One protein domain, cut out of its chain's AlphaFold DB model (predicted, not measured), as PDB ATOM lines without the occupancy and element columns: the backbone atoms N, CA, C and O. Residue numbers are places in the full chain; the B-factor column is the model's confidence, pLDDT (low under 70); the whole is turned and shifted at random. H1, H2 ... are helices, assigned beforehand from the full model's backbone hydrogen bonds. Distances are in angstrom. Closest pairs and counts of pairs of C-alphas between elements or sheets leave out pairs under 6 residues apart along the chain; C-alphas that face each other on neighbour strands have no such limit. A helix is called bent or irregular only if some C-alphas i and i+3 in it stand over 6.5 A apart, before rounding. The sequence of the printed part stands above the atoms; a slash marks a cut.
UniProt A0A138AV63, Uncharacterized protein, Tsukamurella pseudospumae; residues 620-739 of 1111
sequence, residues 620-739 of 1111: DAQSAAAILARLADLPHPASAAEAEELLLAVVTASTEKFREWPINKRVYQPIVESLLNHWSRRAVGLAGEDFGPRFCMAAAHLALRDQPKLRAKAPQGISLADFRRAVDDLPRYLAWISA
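What this domain is: This is residues 620 to 739 of the 1111 residues of an uncharacterized protein of Tsukamurella pseudospumae (UniProt A0A138AV63). Two helices side by side, H2 and H6, make the core of a helical globule; H1 and H5 pack on H2, while H4 and the first arm of the long helix H8 pack on H6. H8 runs nearly straight, crosses H6, and brings its second arm near H1, with the short helix H7 touching its first arm. The printed part has 120 residues with eight named helices, H1 to H8 in chain order, and no named strand: the class is all helix. It is compact, with a radius of gyration of the C-alphas of 13.7 A, and spans 41 by 30 by 26 A.

How they stand to each other: H1, residues 621 to 632, and H2, residues 640 to 654, form a helical hairpin, opposite ways at a tilt of 36 degrees, only just steep; the closest C-alphas, of Ala 626 and Ser 654, are 5.2 A apart. H3, residues 656 to 659, and H2 only just touch, only at the corner, with 3 pairs of C-alphas within 8 A. H6, residues 691 to 705, touches H2 at a shallow tilt of 34 degrees, only just short of steep, opposite ways, with the C-alphas of Thr 652 and Pro 693 closest at 4.7 A. H5, residues 681 to 686, touches H2 the same way at a shallow tilt of 25 degrees, closest at the C-alphas of Leu 646 and Ala 683, 4.7 A. H4, residues 665 to 676, touches H6 the same way at a steep tilt of 46 degrees, closest at the C-alphas of Val 672 and Ala 698, 5.6 A. H8, residues 720 to 739, was assigned as one helix by its hydrogen bonds but is bent: C-alphas 728 and 731 are 6.7 A apart, and its arms H8a, residues 720 to 728, and H8b, residues 731 to 739, stand at a shallow tilt of 22 degrees. H8a touches H6 about perpendicular, at 87 degrees, with the C-alphas of Ala 699 and Phe 723 4.9 A apart as the closest. H7, residues 707 to 711, touches H8a, closest at the C-alphas of Leu 710 and Leu 720, 6.0 A. H8b and H1 are near each other, while H4 and H8a are apart. Every O i to N i+4 pair is within hydrogen-bond range in H1, H2, H5, H6, H7, H8a and H8b, against 6 of 8 in H4; H3 is too short for such a pair.

Where its parts are: H1 begins at C-alpha 621, (38.929, 62.530, 28.328), and is 16.7 A long. H2 measures 21.3 A, H4 14.6 A and H6 20.7 A from first to last C-alpha. H4 is irregular: C-alphas 667 and 670 are 7.4 A apart. H8b ends at C-alpha 739, (52.082, 56.992, 22.481).

The domain as a whole: The C-alphas of Ala 632 and Gln 716, 41.3 A apart, are the two farthest apart. The printed part has no cut and no long link. Its mean pLDDT is 90.8; residues 714, 716 and 717 are under 70.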
ATOM      1  N   ASP A 620      38.363  61.516  23.657       92.38
ATOM      2  CA  ASP A 620      37.594  62.091  24.756       92.38
ATOM      3  C   ASP A 620      38.214  61.709  26.113       92.38
ATOM      4  O   ASP A 620      38.712  60.595  26.314       92.38
ATOM      5  N   ALA A 621      38.233  62.656  27.051       95.06
ATOM      6  CA  ALA A 621      38.929  62.530  28.328       95.06
ATOM      7  C   ALA A 621      38.350  61.399  29.195       95.06
ATOM      8  O   ALA A 621      39.092  60.737  29.930       95.06
ATOM      9  N   GLN A 622      37.045  61.136  29.078       95.12
ATOM     10  CA  GLN A 622      36.385  60.034  29.776       95.12
ATOM     11  C   GLN A 622      36.852  58.672  29.257       95.12
ATOM     12  O   GLN A 622      37.310  57.846  30.052       95.12
ATOM     13  N   SER A 623      36.834  58.446  27.939       95.81
ATOM     14  CA  SER A 623      37.325  57.200  27.339       95.81
ATOM     15  C   SER A 623      38.822  57.030  27.563       95.81
ATOM     16  O   SER A 623      39.262  55.933  27.891       95.81
ATOM     17  N   ALA A 624      39.617  58.103  27.484       96.12
ATOM     18  CA  ALA A 624      41.036  58.066  27.839       96.12
ATOM     19  C   ALA A 624      41.254  57.583  29.288       96.12
ATOM     20  O   ALA A 624      42.057  56.676  29.533       96.12
ATOM     21  N   ALA A 625      40.512  58.135  30.252       95.56
ATOM     22  CA  ALA A 625      40.590  57.717  31.651       95.56
ATOM     23  C   ALA A 625      40.134  56.260  31.848       95.56
ATOM     24  O   ALA A 625      40.778  55.506  32.581       95.56
ATOM     25  N   ALA A 626      39.060  55.841  31.174       95.62
ATOM     26  CA  ALA A 626      38.543  54.476  31.233       95.62
ATOM     27  C   ALA A 626      39.497  53.456  30.587       95.62
ATOM     28  O   ALA A 626      39.664  52.350  31.106       95.62
ATOM     29  N   ILE A 627      40.156  53.809  29.480       95.81
ATOM     30  CA  ILE A 627      41.197  52.984  28.856       95.81
ATOM     31  C   ILE A 627      42.374  52.830  29.824       95.81
ATOM     32  O   ILE A 627      42.802  51.705  30.059       95.81
ATOM     33  N   LEU A 628      42.865  53.914  30.437       93.12
ATOM     34  CA  LEU A 628      43.973  53.845  31.405       93.12
ATOM     35  C   LEU A 628      43.657  52.953  32.602       93.12
ATOM     36  O   LEU A 628      44.504  52.154  32.995       93.12
ATOM     37  N   ALA A 629      42.449  53.073  33.158       91.38
ATOM     38  CA  ALA A 629      42.009  52.228  34.261       91.38
ATOM     39  C   ALA A 629      42.008  50.745  33.856       91.38
ATOM     40  O   ALA A 629      42.625  49.922  34.523       91.38
ATOM     41  N   ARG A 630      41.410  50.405  32.705       91.69
ATOM     42  CA  ARG A 630      41.367  49.013  32.232       91.69
ATOM     43  C   ARG A 630      42.727  48.460  31.804       91.69
ATOM     44  O   ARG A 630      42.946  47.261  31.936       91.69
ATOM     45  N   LEU A 631      43.631  49.298  31.295       90.56
ATOM     46  CA  LEU A 631      45.005  48.893  30.983       90.56
ATOM     47  C   LEU A 631      45.788  48.531  32.252       90.56
ATOM     48  O   LEU A 631      46.601  47.613  32.201       90.56
ATOM     49  N   ALA A 632      45.547  49.227  33.369       85.19
ATOM     50  CA  ALA A 632      46.206  48.941  34.643       85.19
ATOM     51  C   ALA A 632      45.804  47.570  35.218       85.19
ATOM     52  O   ALA A 632      46.646  46.871  35.777       85.19
ATOM     53  N   ASP A 633      44.549  47.165  35.008       84.81
ATOM     54  CA  ASP A 633      44.000  45.883  35.473       84.81
ATOM     55  C   ASP A 633      44.127  44.747  34.438       84.81
ATOM     56  O   ASP A 633      43.611  43.641  34.637       84.81
ATOM     57  N   LEU A 634      44.790  44.998  33.304       85.88
ATOM     58  CA  LEU A 634      44.832  44.052  32.195       85.88
ATOM     59  C   LEU A 634      45.694  42.828  32.551       85.88
ATOM     60  O   LEU A 634      46.845  42.977  32.973       85.88
ATOM     61  N   PRO A 635      45.194  41.593  32.351       82.56
ATOM     62  CA  PRO A 635      46.003  40.412  32.584       82.56
ATOM     63  C   PRO A 635      47.150  40.334  31.575       82.56
ATOM     64  O   PRO A 635      47.050  40.793  30.435       82.56
ATOM     65  N   HIS A 636      48.236  39.678  31.982       85.50
ATOM     66  CA  HIS A 636      49.329  39.359  31.068       85.50
ATOM     67  C   HIS A 636      48.847  38.366  29.994       85.50
ATOM     68  O   HIS A 636      48.365  37.290  30.370       85.50
ATOM     69  N   PRO A 637      48.979  38.679  28.694       90.88
ATOM     70  CA  PRO A 637      48.522  37.805  27.619       90.88
ATOM     71  C   PRO A 637      49.427  36.576  27.489       90.88
ATOM     72  O   PRO A 637      50.646  36.651  27.660       90.88
ATOM     73  N   ALA A 638      48.832  35.432  27.167       88.31
ATOM     74  CA  ALA A 638      49.549  34.181  26.946       88.31
ATOM     75  C   ALA A 638      50.121  34.062  25.522       88.31
ATOM     76  O   ALA A 638      50.995  33.234  25.282       88.31
ATOM     77  N   SER A 639      49.626  34.863  24.575       93.88
ATOM     78  CA  SER A 639      50.062  34.847  23.176       93.88
ATOM     79  C   SER A 639      49.920  36.220  22.524       93.88
ATOM     80  O   SER A 639      49.155  37.067  22.991       93.88
ATOM     81  N   ALA A 640      50.587  36.403  21.385       94.62
ATOM     82  CA  ALA A 640      50.446  37.590  20.549       94.62
ATOM     83  C   ALA A 640      49.001  37.808  20.056       94.62
ATOM     84  O   ALA A 640      48.541  38.945  19.978       94.62
ATOM     85  N   ALA A 641      48.255  36.731  19.781       94.75
ATOM     86  CA  ALA A 641      46.841  36.824  19.413       94.75
ATOM     87  C   ALA A 641      45.979  37.324  20.580       94.75
ATOM     88  O   ALA A 641      45.209  38.262  20.403       94.75
ATOM     89  N   GLU A 642      46.150  36.759  21.779       95.06
ATOM     90  CA  GLU A 642      45.411  37.215  22.965       95.06
ATOM     91  C   GLU A 642      45.749  38.678  23.302       95.06
ATOM     92  O   GLU A 642      44.857  39.436  23.673       95.06
ATOM     93  N   ALA A 643      47.000  39.112  23.112       96.12
ATOM     94  CA  ALA A 643      47.408  40.503  23.317       96.12
ATOM     95  C   ALA A 643      46.637  41.485  22.413       96.12
ATOM     96  O   ALA A 643      46.126  42.500  22.895       96.12
ATOM     97  N   GLU A 644      46.510  41.176  21.116       97.00
ATOM     98  CA  GLU A 644      45.716  41.980  20.176       97.00
ATOM     99  C   GLU A 644      44.234  42.024  20.582       97.00
ATOM    100  O   GLU A 644      43.609  43.086  20.586       97.00
ATOM    101  N   GLU A 645      43.682  40.867  20.949       96.69
ATOM    102  CA  GLU A 645      42.273  40.699  21.305       96.69
ATOM    103  C   GLU A 645      41.904  41.465  22.583       96.69
ATOM    104  O   GLU A 645      40.879  42.148  22.619       96.69
ATOM    105  N   LEU A 646      42.759  41.406  23.612       96.62
ATOM    106  CA  LEU A 646      42.582  42.145  24.865       96.62
ATOM    107  C   LEU A 646      42.603  43.660  24.637       96.62
ATOM    108  O   LEU A 646      41.763  44.365  25.190       96.62
ATOM    109  N   LEU A 647      43.518  44.174  23.808       97.56
ATOM    110  CA  LEU A 647      43.600  45.612  23.532       97.56
ATOM    111  C   LEU A 647      42.394  46.128  22.750       97.56
ATOM    112  O   LEU A 647      41.866  47.194  23.071       97.56
ATOM    113  N   LEU A 648      41.925  45.365  21.760       97.69
ATOM    114  CA  LEU A 648      40.700  45.697  21.032       97.69
ATOM    115  C   LEU A 648      39.483  45.675  21.966       97.69
ATOM    116  O   LEU A 648      38.666  46.591  21.898       97.69
ATOM    117  N   ALA A 649      39.385  44.702  22.877       96.81
ATOM    118  CA  ALA A 649      38.329  44.665  23.890       96.81
ATOM    119  C   ALA A 649      38.388  45.871  24.845       96.81
ATOM    120  O   ALA A 649      37.361  46.490  25.113       96.81
ATOM    121  N   VAL A 650      39.578  46.253  25.324       96.06
ATOM    122  CA  VAL A 650      39.760  47.437  26.182       96.06
ATOM    123  C   VAL A 650      39.316  48.710  25.473       96.06
ATOM    124  O   VAL A 650      38.504  49.449  26.019       96.06
ATOM    125  N   VAL A 651      39.808  48.964  24.257       97.12
ATOM    126  CA  VAL A 651      39.461  50.177  23.500       97.12
ATOM    127  C   VAL A 651      37.958  50.248  23.258       97.12
ATOM    128  O   VAL A 651      37.326  51.257  23.562       97.12
ATOM    129  N   THR A 652      37.374  49.172  22.735       97.00
ATOM    130  CA  THR A 652      35.962  49.152  22.346       97.00
ATOM    131  C   THR A 652      35.012  49.240  23.541       97.00
ATOM    132  O   THR A 652      33.995  49.916  23.449       97.00
ATOM    133  N   ALA A 653      35.341  48.627  24.678       95.62
ATOM    134  CA  ALA A 653      34.479  48.641  25.861       95.62
ATOM    135  C   ALA A 653      34.699  49.840  26.796       95.62
ATOM    136  O   ALA A 653      33.819  50.152  27.596       95.62
ATOM    137  N   SER A 654      35.850  50.512  26.721       95.62
ATOM    138  CA  SER A 654      36.110  51.741  27.484       95.62
ATOM    139  C   SER A 654      35.663  53.012  26.764       95.62
ATOM    140  O   SER A 654      35.671  54.070  27.384       95.62
ATOM    141  N   THR A 655      35.281  52.926  25.488       94.88
ATOM    142  CA  THR A 655      34.922  54.101  24.686       94.88
ATOM    143  C   THR A 655      33.418  54.191  24.479       94.88
ATOM    144  O   THR A 655      32.809  53.277  23.922       94.88
ATOM    145  N   GLU A 656      32.810  55.308  24.873       90.31
ATOM    146  CA  GLU A 656      31.365  55.554  24.730       90.31
ATOM    147  C   GLU A 656      30.883  55.392  23.283       90.31
ATOM    148  O   GLU A 656      29.986  54.596  23.018       90.31
ATOM    149  N   LYS A 657      31.588  56.009  22.327       90.38
ATOM    150  CA  LYS A 657      31.298  55.902  20.888       90.38
ATOM    151  C   LYS A 657      31.170  54.456  20.381       90.38
ATOM    152  O   LYS A 657      30.363  54.190  19.493       90.38
ATOM    153  N   PHE A 658      31.977  53.525  20.896       94.75
ATOM    154  CA  PHE A 658      31.928  52.115  20.488       94.75
ATOM    155  C   PHE A 658      30.884  51.315  21.272       94.75
ATOM    156  O   PHE A 658      30.309  50.379  20.716       94.75
ATOM    157  N   ARG A 659      30.603  51.685  22.527       93.00
ATOM    158  CA  ARG A 659      29.508  51.098  23.316       93.00
ATOM    159  C   ARG A 659      28.149  51.387  22.690       93.00
ATOM    160  O   ARG A 659      27.357  50.467  22.498       93.00
ATOM    161  N   GLU A 660      27.946  52.627  22.267       89.06
ATOM    162  CA  GLU A 660      26.702  53.114  21.661       89.06
ATOM    163  C   GLU A 660      26.697  53.011  20.131       89.06
ATOM    164  O   GLU A 660      25.943  53.701  19.445       89.06
ATOM    165  N   TRP A 661      27.549  52.149  19.563       89.44
ATOM    166  CA  TRP A 661      27.690  52.049  18.116       89.44
ATOM    167  C   TRP A 661      26.333  51.748  17.450       89.44
ATOM    168  O   TRP A 661      25.754  50.685  17.707       89.44
ATOM    169  N   PRO A 662      25.817  52.632  16.573       83.81
ATOM    170  CA  PRO A 662      24.439  52.543  16.105       83.81
ATOM    171  C   PRO A 662      24.316  51.446  15.046       83.81
ATOM    172  O   PRO A 662      24.511  51.687  13.852       83.81
ATOM    173  N   ILE A 663      24.032  50.220  15.491       86.00
ATOM    174  CA  ILE A 663      23.932  49.034  14.640       86.00
ATOM    175  C   ILE A 663      22.795  48.113  15.091       86.00
ATOM    176  O   ILE A 663      22.521  47.944  16.278       86.00
ATOM    177  N   ASN A 664      22.130  47.468  14.133       84.00
ATOM    178  CA  ASN A 664      21.034  46.554  14.439       84.00
ATOM    179  C   ASN A 664      21.568  45.196  14.922       84.00
ATOM    180  O   ASN A 664      21.935  44.341  14.112       84.00
ATOM    181  N   LYS A 665      21.551  44.967  16.241       89.50
ATOM    182  CA  LYS A 665      21.994  43.706  16.859       89.50
ATOM    183  C   LYS A 665      21.415  42.466  16.175       89.50
ATOM    184  O   LYS A 665      22.169  41.562  15.844       89.50
ATOM    185  N   ARG A 666      20.109  42.429  15.888       87.69
ATOM    186  CA  ARG A 666      19.446  41.233  15.325       87.69
ATOM    187  C   ARG A 666      20.003  40.828  13.960       87.69
ATOM    188  O   ARG A 666      20.049  39.644  13.651       87.69
ATOM    189  N   VAL A 667      20.417  41.804  13.153       85.62
ATOM    190  CA  VAL A 667      20.955  41.570  11.805       85.62
ATOM    191  C   VAL A 667      22.400  41.073  11.867       85.62
ATOM    192  O   VAL A 667      22.775  40.164  11.133       85.62
ATOM    193  N   TYR A 668      23.210  41.660  12.748       91.38
ATOM    194  CA  TYR A 668      24.657  41.439  12.764       91.38
ATOM    195  C   TYR A 668      25.118  40.389  13.782       91.38
ATOM    196  O   TYR A 668      26.239  39.898  13.682       91.38
ATOM    197  N   GLN A 669      24.284  40.019  14.755       93.31
ATOM    198  CA  GLN A 669      24.666  39.100  15.828       93.31
ATOM    199  C   GLN A 669      25.218  37.753  15.327       93.31
ATOM    200  O   GLN A 669      26.303  37.393  15.781       93.31
ATOM    201  N   PRO A 670      24.602  37.055  14.347       93.69
ATOM    202  CA  PRO A 670      25.110  35.755  13.903       93.69
ATOM    203  C   PRO A 670      26.533  35.819  13.327       93.69
ATOM    204  O   PRO A 670      27.362  34.957  13.615       93.69
ATOM    205  N   ILE A 671      26.837  36.853  12.530       91.44
ATOM    206  CA  ILE A 671      28.174  37.021  11.947       91.44
ATOM    207  C   ILE A 671      29.189  37.466  13.006       91.44
ATOM    208  O   ILE A 671      30.308  36.964  13.016       91.44
ATOM    209  N   VAL A 672      28.803  38.359  13.925       94.50
ATOM    210  CA  VAL A 672      29.684  38.840  15.001       94.50
ATOM    211  C   VAL A 672      30.064  37.696  15.937       94.50
ATOM    212  O   VAL A 672      31.247  37.498  16.201       94.50
ATOM    213  N   GLU A 673      29.097  36.896  16.385       93.19
ATOM    214  CA  GLU A 673      29.357  35.738  17.248       93.19
ATOM    215  C   GLU A 673      30.224  34.699  16.530       93.19
ATOM    216  O   GLU A 673      31.219  34.240  17.085       93.19
ATOM    217  N   SER A 674      29.936  34.404  15.257       93.00
ATOM    218  CA  SER A 674      30.755  33.485  14.457       93.00
ATOM    219  C   SER A 674      32.222  33.927  14.351       93.00
ATOM    220  O   SER A 674      33.121  33.091  14.481       93.00
ATOM    221  N   LEU A 675      32.477  35.225  14.157       92.75
ATOM    222  CA  LEU A 675      33.832  35.780  14.064       92.75
ATOM    223  C   LEU A 675      34.558  35.787  15.416       92.75
ATOM    224  O   LEU A 675      35.764  35.537  15.468       92.75
ATOM    225  N   LEU A 676      33.836  36.044  16.509       94.31
ATOM    226  CA  LEU A 676      34.406  36.108  17.857       94.31
ATOM    227  C   LEU A 676      34.508  34.746  18.560       94.31
ATOM    228  O   LEU A 676      35.189  34.653  19.576       94.31
ATOM    229  N   ASN A 677      33.917  33.675  18.021       91.88
ATOM    230  CA  ASN A 677      33.955  32.336  18.629       91.88
ATOM    231  C   ASN A 677      35.372  31.800  18.899       91.88
ATOM    232  O   ASN A 677      35.563  31.000  19.812       91.88
ATOM    233  N   HIS A 678      36.360  32.229  18.110       88.44
ATOM    234  CA  HIS A 678      37.756  31.799  18.242       88.44
ATOM    235  C   HIS A 678      38.605  32.738  19.111       88.44
ATOM    236  O   HIS A 678      39.795  32.483  19.290       88.44
ATOM    237  N   TRP A 679      38.026  33.830  19.614       93.31
ATOM    238  CA  TRP A 679      38.728  34.776  20.477       93.31
ATOM    239  C   TRP A 679      38.824  34.242  21.905       93.31
ATOM    240  O   TRP A 679      38.006  33.439  22.365       93.31
ATOM    241  N   SER A 680      39.820  34.723  22.644       93.06
ATOM    242  CA  SER A 680      39.978  34.390  24.056       93.06
ATOM    243  C   SER A 680      38.729  34.769  24.865       93.06
ATOM    244  O   SER A 680      38.186  35.874  24.763       93.06
ATOM    245  N   ARG A 681      38.293  33.865  25.757       91.75
ATOM    246  CA  ARG A 681      37.155  34.128  26.665       91.75
ATOM    247  C   ARG A 681      37.375  35.375  27.524       91.75
ATOM    248  O   ARG A 681      36.411  36.042  27.881       91.75
ATOM    249  N   ARG A 682      38.635  35.695  27.841       91.00
ATOM    250  CA  ARG A 682      39.009  36.903  28.586       91.00
ATOM    251  C   ARG A 682      38.722  38.174  27.787       91.00
ATOM    252  O   ARG A 682      38.084  39.067  28.330       91.00
ATOM    253  N   ALA A 683      39.126  38.244  26.517       91.81
ATOM    254  CA  ALA A 683      38.842  39.405  25.672       91.81
ATOM    255  C   ALA A 683      37.335  39.589  25.444       91.81
ATOM    256  O   ALA A 683      36.818  40.691  25.613       91.81
ATOM    257  N   VAL A 684      36.611  38.507  25.137       92.56
ATOM    258  CA  VAL A 684      35.147  38.564  24.962       92.56
ATOM    259  C   VAL A 684      34.445  38.977  26.262       92.56
ATOM    260  O   VAL A 684      33.521  39.782  26.224       92.56
ATOM    261  N   GLY A 685      34.913  38.491  27.416       91.38
ATOM    262  CA  GLY A 685      34.396  38.902  28.725       91.38
ATOM    263  C   GLY A 685      34.648  40.379  29.042       91.38
ATOM    264  O   GLY A 685      33.756  41.051  29.554       91.38
ATOM    265  N   LEU A 686      35.824  40.917  28.692       90.19
ATOM    266  CA  LEU A 686      36.145  42.342  28.863       90.19
ATOM    267  C   LEU A 686      35.272  43.258  27.999       90.19
ATOM    268  O   LEU A 686      34.964  44.374  28.422       90.19
ATOM    269  N   ALA A 687      34.865  42.792  26.815       88.62
ATOM    270  CA  ALA A 687      33.960  43.529  25.940       88.62
ATOM    271  C   ALA A 687      32.573  43.759  26.571       88.62
ATOM    272  O   ALA A 687      31.863  44.679  26.172       88.62
ATOM    273  N   GLY A 688      32.203  42.949  27.570       88.00
ATOM    274  CA  GLY A 688      30.897  42.996  28.220       88.00
ATOM    275  C   GLY A 688      29.779  42.436  27.339       88.00
ATOM    276  O   GLY A 688      30.027  41.750  26.343       88.00
ATOM    277  N   GLU A 689      28.533  42.708  27.729       86.50
ATOM    278  CA  GLU A 689      27.316  42.294  27.006       86.50
ATOM    279  C   GLU A 689      26.876  43.294  25.927       86.50
ATOM    280  O   GLU A 689      26.007  42.990  25.100       86.50
ATOM    281  N   ASP A 690      27.504  44.470  25.903       89.75
ATOM    282  CA  ASP A 690      27.232  45.497  24.911       89.75
ATOM    283  C   ASP A 690      27.570  44.977  23.510       89.75
ATOM    284  O   ASP A 690      28.628  44.391  23.251       89.75
ATOM    285  N   PHE A 691      26.649  45.185  22.570       95.00
ATOM    286  CA  PHE A 691      26.813  44.659  21.217       95.00
ATOM    287  C   PHE A 691      27.777  45.498  20.372       95.00
ATOM    288  O   PHE A 691      28.516  44.940  19.561       95.00
ATOM    289  N   GLY A 692      27.800  46.820  20.569       95.38
ATOM    290  CA  GLY A 692      28.680  47.739  19.846       95.38
ATOM    291  C   GLY A 692      30.170  47.376  19.953       95.38
ATOM    292  O   GLY A 692      30.823  47.241  18.912       95.38
ATOM    293  N   PRO A 693      30.706  47.096  21.159       96.62
ATOM    294  CA  PRO A 693      32.096  46.692  21.327       96.62
ATOM    295  C   PRO A 693      32.426  45.382  20.609       96.62
ATOM    296  O   PRO A 693      33.384  45.322  19.835       96.62
ATOM    297  N   ARG A 694      31.572  44.357  20.764       96.94
ATOM    298  CA  ARG A 694      31.713  43.066  20.067       96.94
ATOM    299  C   ARG A 694      31.674  43.239  18.543       96.94
ATOM    300  O   ARG A 694      32.481  42.644  17.832       96.94
ATOM    301  N   PHE A 695      30.785  44.090  18.031       97.31
ATOM    302  CA  PHE A 695      30.733  44.422  16.608       97.31
ATOM    303  C   PHE A 695      32.044  45.060  16.121       97.31
ATOM    304  O   PHE A 695      32.593  44.634  15.105       97.31
ATOM    305  N   CYS A 696      32.584  46.036  16.856       97.38
ATOM    306  CA  CYS A 696      33.837  46.705  16.496       97.38
ATOM    307  C   CYS A 696      35.043  45.749  16.545       97.38
ATOM    308  O   CYS A 696      35.898  45.788  15.660       97.38
ATOM    309  N   MET A 697      35.086  44.834  17.519       97.12
ATOM    310  CA  MET A 697      36.090  43.762  17.577       97.12
ATOM    311  C   MET A 697      35.998  42.830  16.362       97.12
ATOM    312  O   MET A 697      37.016  42.511  15.746       97.12
ATOM    313  N   ALA A 698      34.785  42.429  15.966       96.00
ATOM    314  CA  ALA A 698      34.568  41.617  14.771       96.00
ATOM    315  C   ALA A 698      34.967  42.363  13.481       96.00
ATOM    316  O   ALA A 698      35.527  41.762  12.564       96.00
ATOM    317  N   ALA A 699      34.748  43.679  13.422       96.38
ATOM    318  CA  ALA A 699      35.208  44.515  12.317       96.38
ATOM    319  C   ALA A 699      36.738  44.522  12.200       96.38
ATOM    320  O   ALA A 699      37.278  44.278  11.117       96.38
ATOM    321  N   ALA A 700      37.438  44.713  13.323       96.69
ATOM    322  CA  ALA A 700      38.894  44.626  13.381       96.69
ATOM    323  C   ALA A 700      39.404  43.231  12.990       96.69
ATOM    324  O   ALA A 700      40.377  43.123  12.246       96.69
ATOM    325  N   HIS A 701      38.724  42.162  13.428       94.94
ATOM    326  CA  HIS A 701      39.048  40.791  13.031       94.94
ATOM    327  C   HIS A 701      39.038  40.631  11.510       94.94
ATOM    328  O   HIS A 701      40.001  40.124  10.940       94.94
ATOM    329  N   LEU A 702      37.970  41.085  10.849       94.00
ATOM    330  CA  LEU A 702      37.872  40.998   9.399       94.00
ATOM    331  C   LEU A 702      38.970  41.822   8.711       94.00
ATOM    332  O   LEU A 702      39.599  41.332   7.785       94.00
ATOM    333  N   ALA A 703      39.262  43.036   9.181       94.25
ATOM    334  CA  ALA A 703      40.311  43.872   8.589       94.25
ATOM    335  C   ALA A 703      41.716  43.265   8.721       94.25
ATOM    336  O   ALA A 703      42.519  43.349   7.790       94.25
ATOM    337  N   LEU A 704      42.008  42.637   9.860       93.12
ATOM    338  CA  LEU A 704      43.337  42.117  10.180       93.12
ATOM    339  C   LEU A 704      43.564  40.682   9.704       93.12
ATOM    340  O   LEU A 704      44.696  40.337   9.381       93.12
ATOM    341  N   ARG A 705      42.525  39.840   9.672       90.00
ATOM    342  CA  ARG A 705      42.658  38.395   9.411       90.00
ATOM    343  C   ARG A 705      41.928  37.920   8.153       90.00
ATOM    344  O   ARG A 705      42.269  36.864   7.637       90.00
ATOM    345  N   ASP A 706      40.956  38.679   7.648       86.19
ATOM    346  CA  ASP A 706      40.117  38.261   6.517       86.19
ATOM    347  C   ASP A 706      39.709  39.449   5.623       86.19
ATOM    348  O   ASP A 706      38.534  39.685   5.317       86.19
ATOM    349  N   GLN A 707      40.711  40.244   5.220       88.19
ATOM    350  CA  GLN A 707      40.537  41.438   4.386       88.19
ATOM    351  C   GLN A 707      39.683  41.169   3.127       88.19
ATOM    352  O   GLN A 707      38.849  42.024   2.793       88.19
ATOM    353  N   PRO A 708      39.808  40.015   2.428       86.38
ATOM    354  CA  PRO A 708      38.961  39.710   1.279       86.38
ATOM    355  C   PRO A 708      37.467  39.700   1.610       86.38
ATOM    356  O   PRO A 708      36.684  40.202   0.805       86.38
ATOM    357  N   LYS A 709      37.042  39.235   2.795       85.00
ATOM    358  CA  LYS A 709      35.620  39.264   3.190       85.00
ATOM    359  C   LYS A 709      35.067  40.679   3.362       85.00
ATOM    360  O   LYS A 709      33.899  40.897   3.055       85.00
ATOM    361  N   LEU A 710      35.884  41.660   3.758       83.38
ATOM    362  CA  LEU A 710      35.466  43.075   3.773       83.38
ATOM    363  C   LEU A 710      35.381  43.701   2.383       83.38
ATOM    364  O   LEU A 710      34.814  44.788   2.242       83.38
ATOM    365  N   ARG A 711      35.952  43.053   1.368       75.81
ATOM    366  CA  ARG A 711      35.911  43.478  -0.041       75.81
ATOM    367  C   ARG A 711      34.931  42.667  -0.882       75.81
ATOM    368  O   ARG A 711      34.614  43.083  -1.991       75.81
ATOM    369  N   ALA A 712      34.466  41.538  -0.360       78.75
ATOM    370  CA  ALA A 712      33.521  40.654  -1.016       78.75
ATOM    371  C   ALA A 712      32.128  41.291  -1.147       78.75
ATOM    372  O   ALA A 712      31.843  42.366  -0.616       78.75
ATOM    373  N   LYS A 713      31.230  40.595  -1.850       71.12
ATOM    374  CA  LYS A 713      29.810  40.948  -1.875       71.12
ATOM    375  C   LYS A 713      29.234  40.760  -0.468       71.12
ATOM    376  O   LYS A 713      29.416  39.707   0.141       71.12
ATOM    377  N   ALA A 714      28.565  41.789   0.047       69.31
ATOM    378  CA  ALA A 714      27.986  41.741   1.382       69.31
ATOM    379  C   ALA A 714      26.905  40.643   1.466       69.31
ATOM    380  O   ALA A 714      26.101  40.522   0.532       69.31
ATOM    381  N   PRO A 715      26.841  39.863   2.562       72.12
ATOM    382  CA  PRO A 715      25.705  38.986   2.807       72.12
ATOM    383  C   PRO A 715      24.399  39.786   2.850       72.12
ATOM    384  O   PRO A 715      24.384  40.978   3.168       72.12
ATOM    385  N   GLN A 716      23.278  39.134   2.545       66.94
ATOM    386  CA  GLN A 716      21.990  39.815   2.497       66.94
ATOM    387  C   GLN A 716      21.639  40.459   3.850       66.94
ATOM    388  O   GLN A 716      21.681  39.808   4.889       66.94
ATOM    389  N   GLY A 717      21.268  41.743   3.825       67.25
ATOM    390  CA  GLY A 717      20.905  42.516   5.020       67.25
ATOM    391  C   GLY A 717      22.091  43.116   5.782       67.25
ATOM    392  O   GLY A 717      21.873  43.979   6.626       67.25
ATOM    393  N   ILE A 718      23.325  42.734   5.450       78.81
ATOM    394  CA  ILE A 718      24.553  43.248   6.062       78.81
ATOM    395  C   ILE A 718      25.157  44.341   5.168       78.81
ATOM    396  O   ILE A 718      25.226  44.196   3.948       78.81
ATOM    397  N   SER A 719      25.623  45.439   5.764       80.75
ATOM    398  CA  SER A 719      26.498  46.413   5.105       80.75
ATOM    399  C   SER A 719      27.944  46.180   5.537       80.75
ATOM    400  O   SER A 719      28.276  46.222   6.721       80.75
ATOM    401  N   LEU A 720      28.837  45.980   4.563       84.25
ATOM    402  CA  LEU A 720      30.275  45.938   4.838       84.25
ATOM    403  C   LEU A 720      30.844  47.318   5.186       84.25
ATOM    404  O   LEU A 720      31.887  47.386   5.828       84.25
ATOM    405  N   ALA A 721      30.188  48.419   4.812       80.44
ATOM    406  CA  ALA A 721      30.659  49.741   5.208       80.44
ATOM    407  C   ALA A 721      30.416  50.050   6.681       80.44
ATOM    408  O   ALA A 721      31.188  50.817   7.249       80.44
ATOM    409  N   ASP A 722      29.425  49.423   7.320       85.94
ATOM    410  CA  ASP A 722      29.272  49.517   8.774       85.94
ATOM    411  C   ASP A 722      30.499  48.935   9.495       85.94
ATOM    412  O   ASP A 722      30.995  49.538  10.450       85.94
ATOM    413  N   PHE A 723      31.047  47.819   8.992       91.56
ATOM    414  CA  PHE A 723      32.308  47.255   9.482       91.56
ATOM    415  C   PHE A 723      33.503  48.159   9.155       91.56
ATOM    416  O   PHE A 723      34.300  48.450  10.041       91.56
ATOM    417  N   ARG A 724      33.620  48.653   7.913       89.94
ATOM    418  CA  ARG A 724      34.719  49.563   7.523       89.94
ATOM    419  C   ARG A 724      34.737  50.833   8.379       89.94
ATOM    420  O   ARG A 724      35.798  51.225   8.834       89.94
ATOM    421  N   ARG A 725      33.571  51.410   8.697       87.19
ATOM    422  CA  ARG A 725      33.463  52.576   9.591       87.19
ATOM    423  C   ARG A 725      34.018  52.278  10.985       87.19
ATOM    424  O   ARG A 725      34.706  53.116  11.551       87.19
ATOM    425  N   ALA A 726      33.726  51.097  11.532       92.25
ATOM    426  CA  ALA A 726      34.276  50.695  12.826       92.25
ATOM    427  C   ALA A 726      35.802  50.524  12.749       92.25
ATOM    428  O   ALA A 726      36.515  50.970  13.643       92.25
ATOM    429  N   VAL A 727      36.306  49.939  11.657       94.31
ATOM    430  CA  VAL A 727      37.749  49.800  11.394       94.31
ATOM    431  C   VAL A 727      38.436  51.160  11.295       94.31
ATOM    432  O   VAL A 727      39.502  51.321  11.874       94.31
ATOM    433  N   ASP A 728      37.826  52.137  10.626       90.19
ATOM    434  CA  ASP A 728      38.410  53.468  10.422       90.19
ATOM    435  C   ASP A 728      38.478  54.296  11.728       90.19
ATOM    436  O   ASP A 728      39.332  55.171  11.866       90.19
ATOM    437  N   ASP A 729      37.624  54.008  12.718       91.12
ATOM    438  CA  ASP A 729      37.572  54.746  13.991       91.12
ATOM    439  C   ASP A 729      38.526  54.203  15.078       91.12
ATOM    440  O   ASP A 729      38.958  54.953  15.960       91.12
ATOM    441  N   LEU A 730      38.889  52.918  15.028       95.62
ATOM    442  CA  LEU A 730      39.758  52.263  16.019       95.62
ATOM    443  C   LEU A 730      41.206  52.801  16.088       95.62
ATOM    444  O   LEU A 730      41.716  52.956  17.208       95.62
ATOM    445  N   PRO A 731      41.901  53.096  14.965       95.56
ATOM    446  CA  PRO A 731      43.317  53.452  14.968       95.56
ATOM    447  C   PRO A 731      43.668  54.625  15.871       95.56
ATOM    448  O   PRO A 731      44.743  54.629  16.458       95.56
ATOM    449  N   ARG A 732      42.767  55.602  16.026       93.50
ATOM    450  CA  ARG A 732      42.985  56.782  16.873       93.50
ATOM    451  C   ARG A 732      43.271  56.406  18.326       93.50
ATOM    452  O   ARG A 732      44.245  56.883  18.905       93.50
ATOM    453  N   TYR A 733      42.443  55.538  18.900       96.44
ATOM    454  CA  TYR A 733      42.558  55.108  20.293       96.44
ATOM    455  C   TYR A 733      43.763  54.184  20.492       96.44
ATOM    456  O   TYR A 733      44.479  54.294  21.482       96.44
ATOM    457  N   LEU A 734      44.053  53.323  19.514       97.19
ATOM    458  CA  LEU A 734      45.242  52.466  19.537       97.19
ATOM    459  C   LEU A 734      46.539  53.280  19.398       97.19
ATOM    460  O   LEU A 734      47.503  53.035  20.118       97.19
ATOM    461  N   ALA A 735      46.561  54.297  18.537       94.56
ATOM    462  CA  ALA A 735      47.680  55.230  18.424       94.56
ATOM    463  C   ALA A 735      47.879  56.027  19.722       94.56
ATOM    464  O   ALA A 735      49.018  56.262  20.127       94.56
ATOM    465  N   TRP A 736      46.786  56.384  20.407       95.50
ATOM    466  CA  TRP A 736      46.843  57.009  21.726       95.50
ATOM    467  C   TRP A 736      47.492  56.086  22.764       95.50
ATOM    468  O   TRP A 736      48.447  56.508  23.412       95.50
ATOM    469  N   ILE A 737      47.086  54.808  22.847       96.31
ATOM    470  CA  ILE A 737      47.736  53.816  23.730       96.31
ATOM    471  C   ILE A 737      49.212  53.627  23.358       96.31
ATOM    472  O   ILE A 737      50.065  53.550  24.239       96.31
ATOM    473  N   SER A 738      49.536  53.598  22.064       95.00
ATOM    474  CA  SER A 738      50.916  53.455  21.593       95.00
ATOM    475  C   SER A 738      51.823  54.590  22.069       95.00
ATOM    476  O   SER A 738      52.924  54.348  22.564       95.00
ATOM    477  N   ALA A 739      51.338  55.830  22.008       92.44
ATOM    478  CA  ALA A 739      52.082  56.992  22.481       92.44
ATOM    479  C   ALA A 739      52.299  56.995  24.010       92.44
ATOM    480  O   ALA A 739      53.265  57.598  24.487       92.44
TER     481      ALA A 739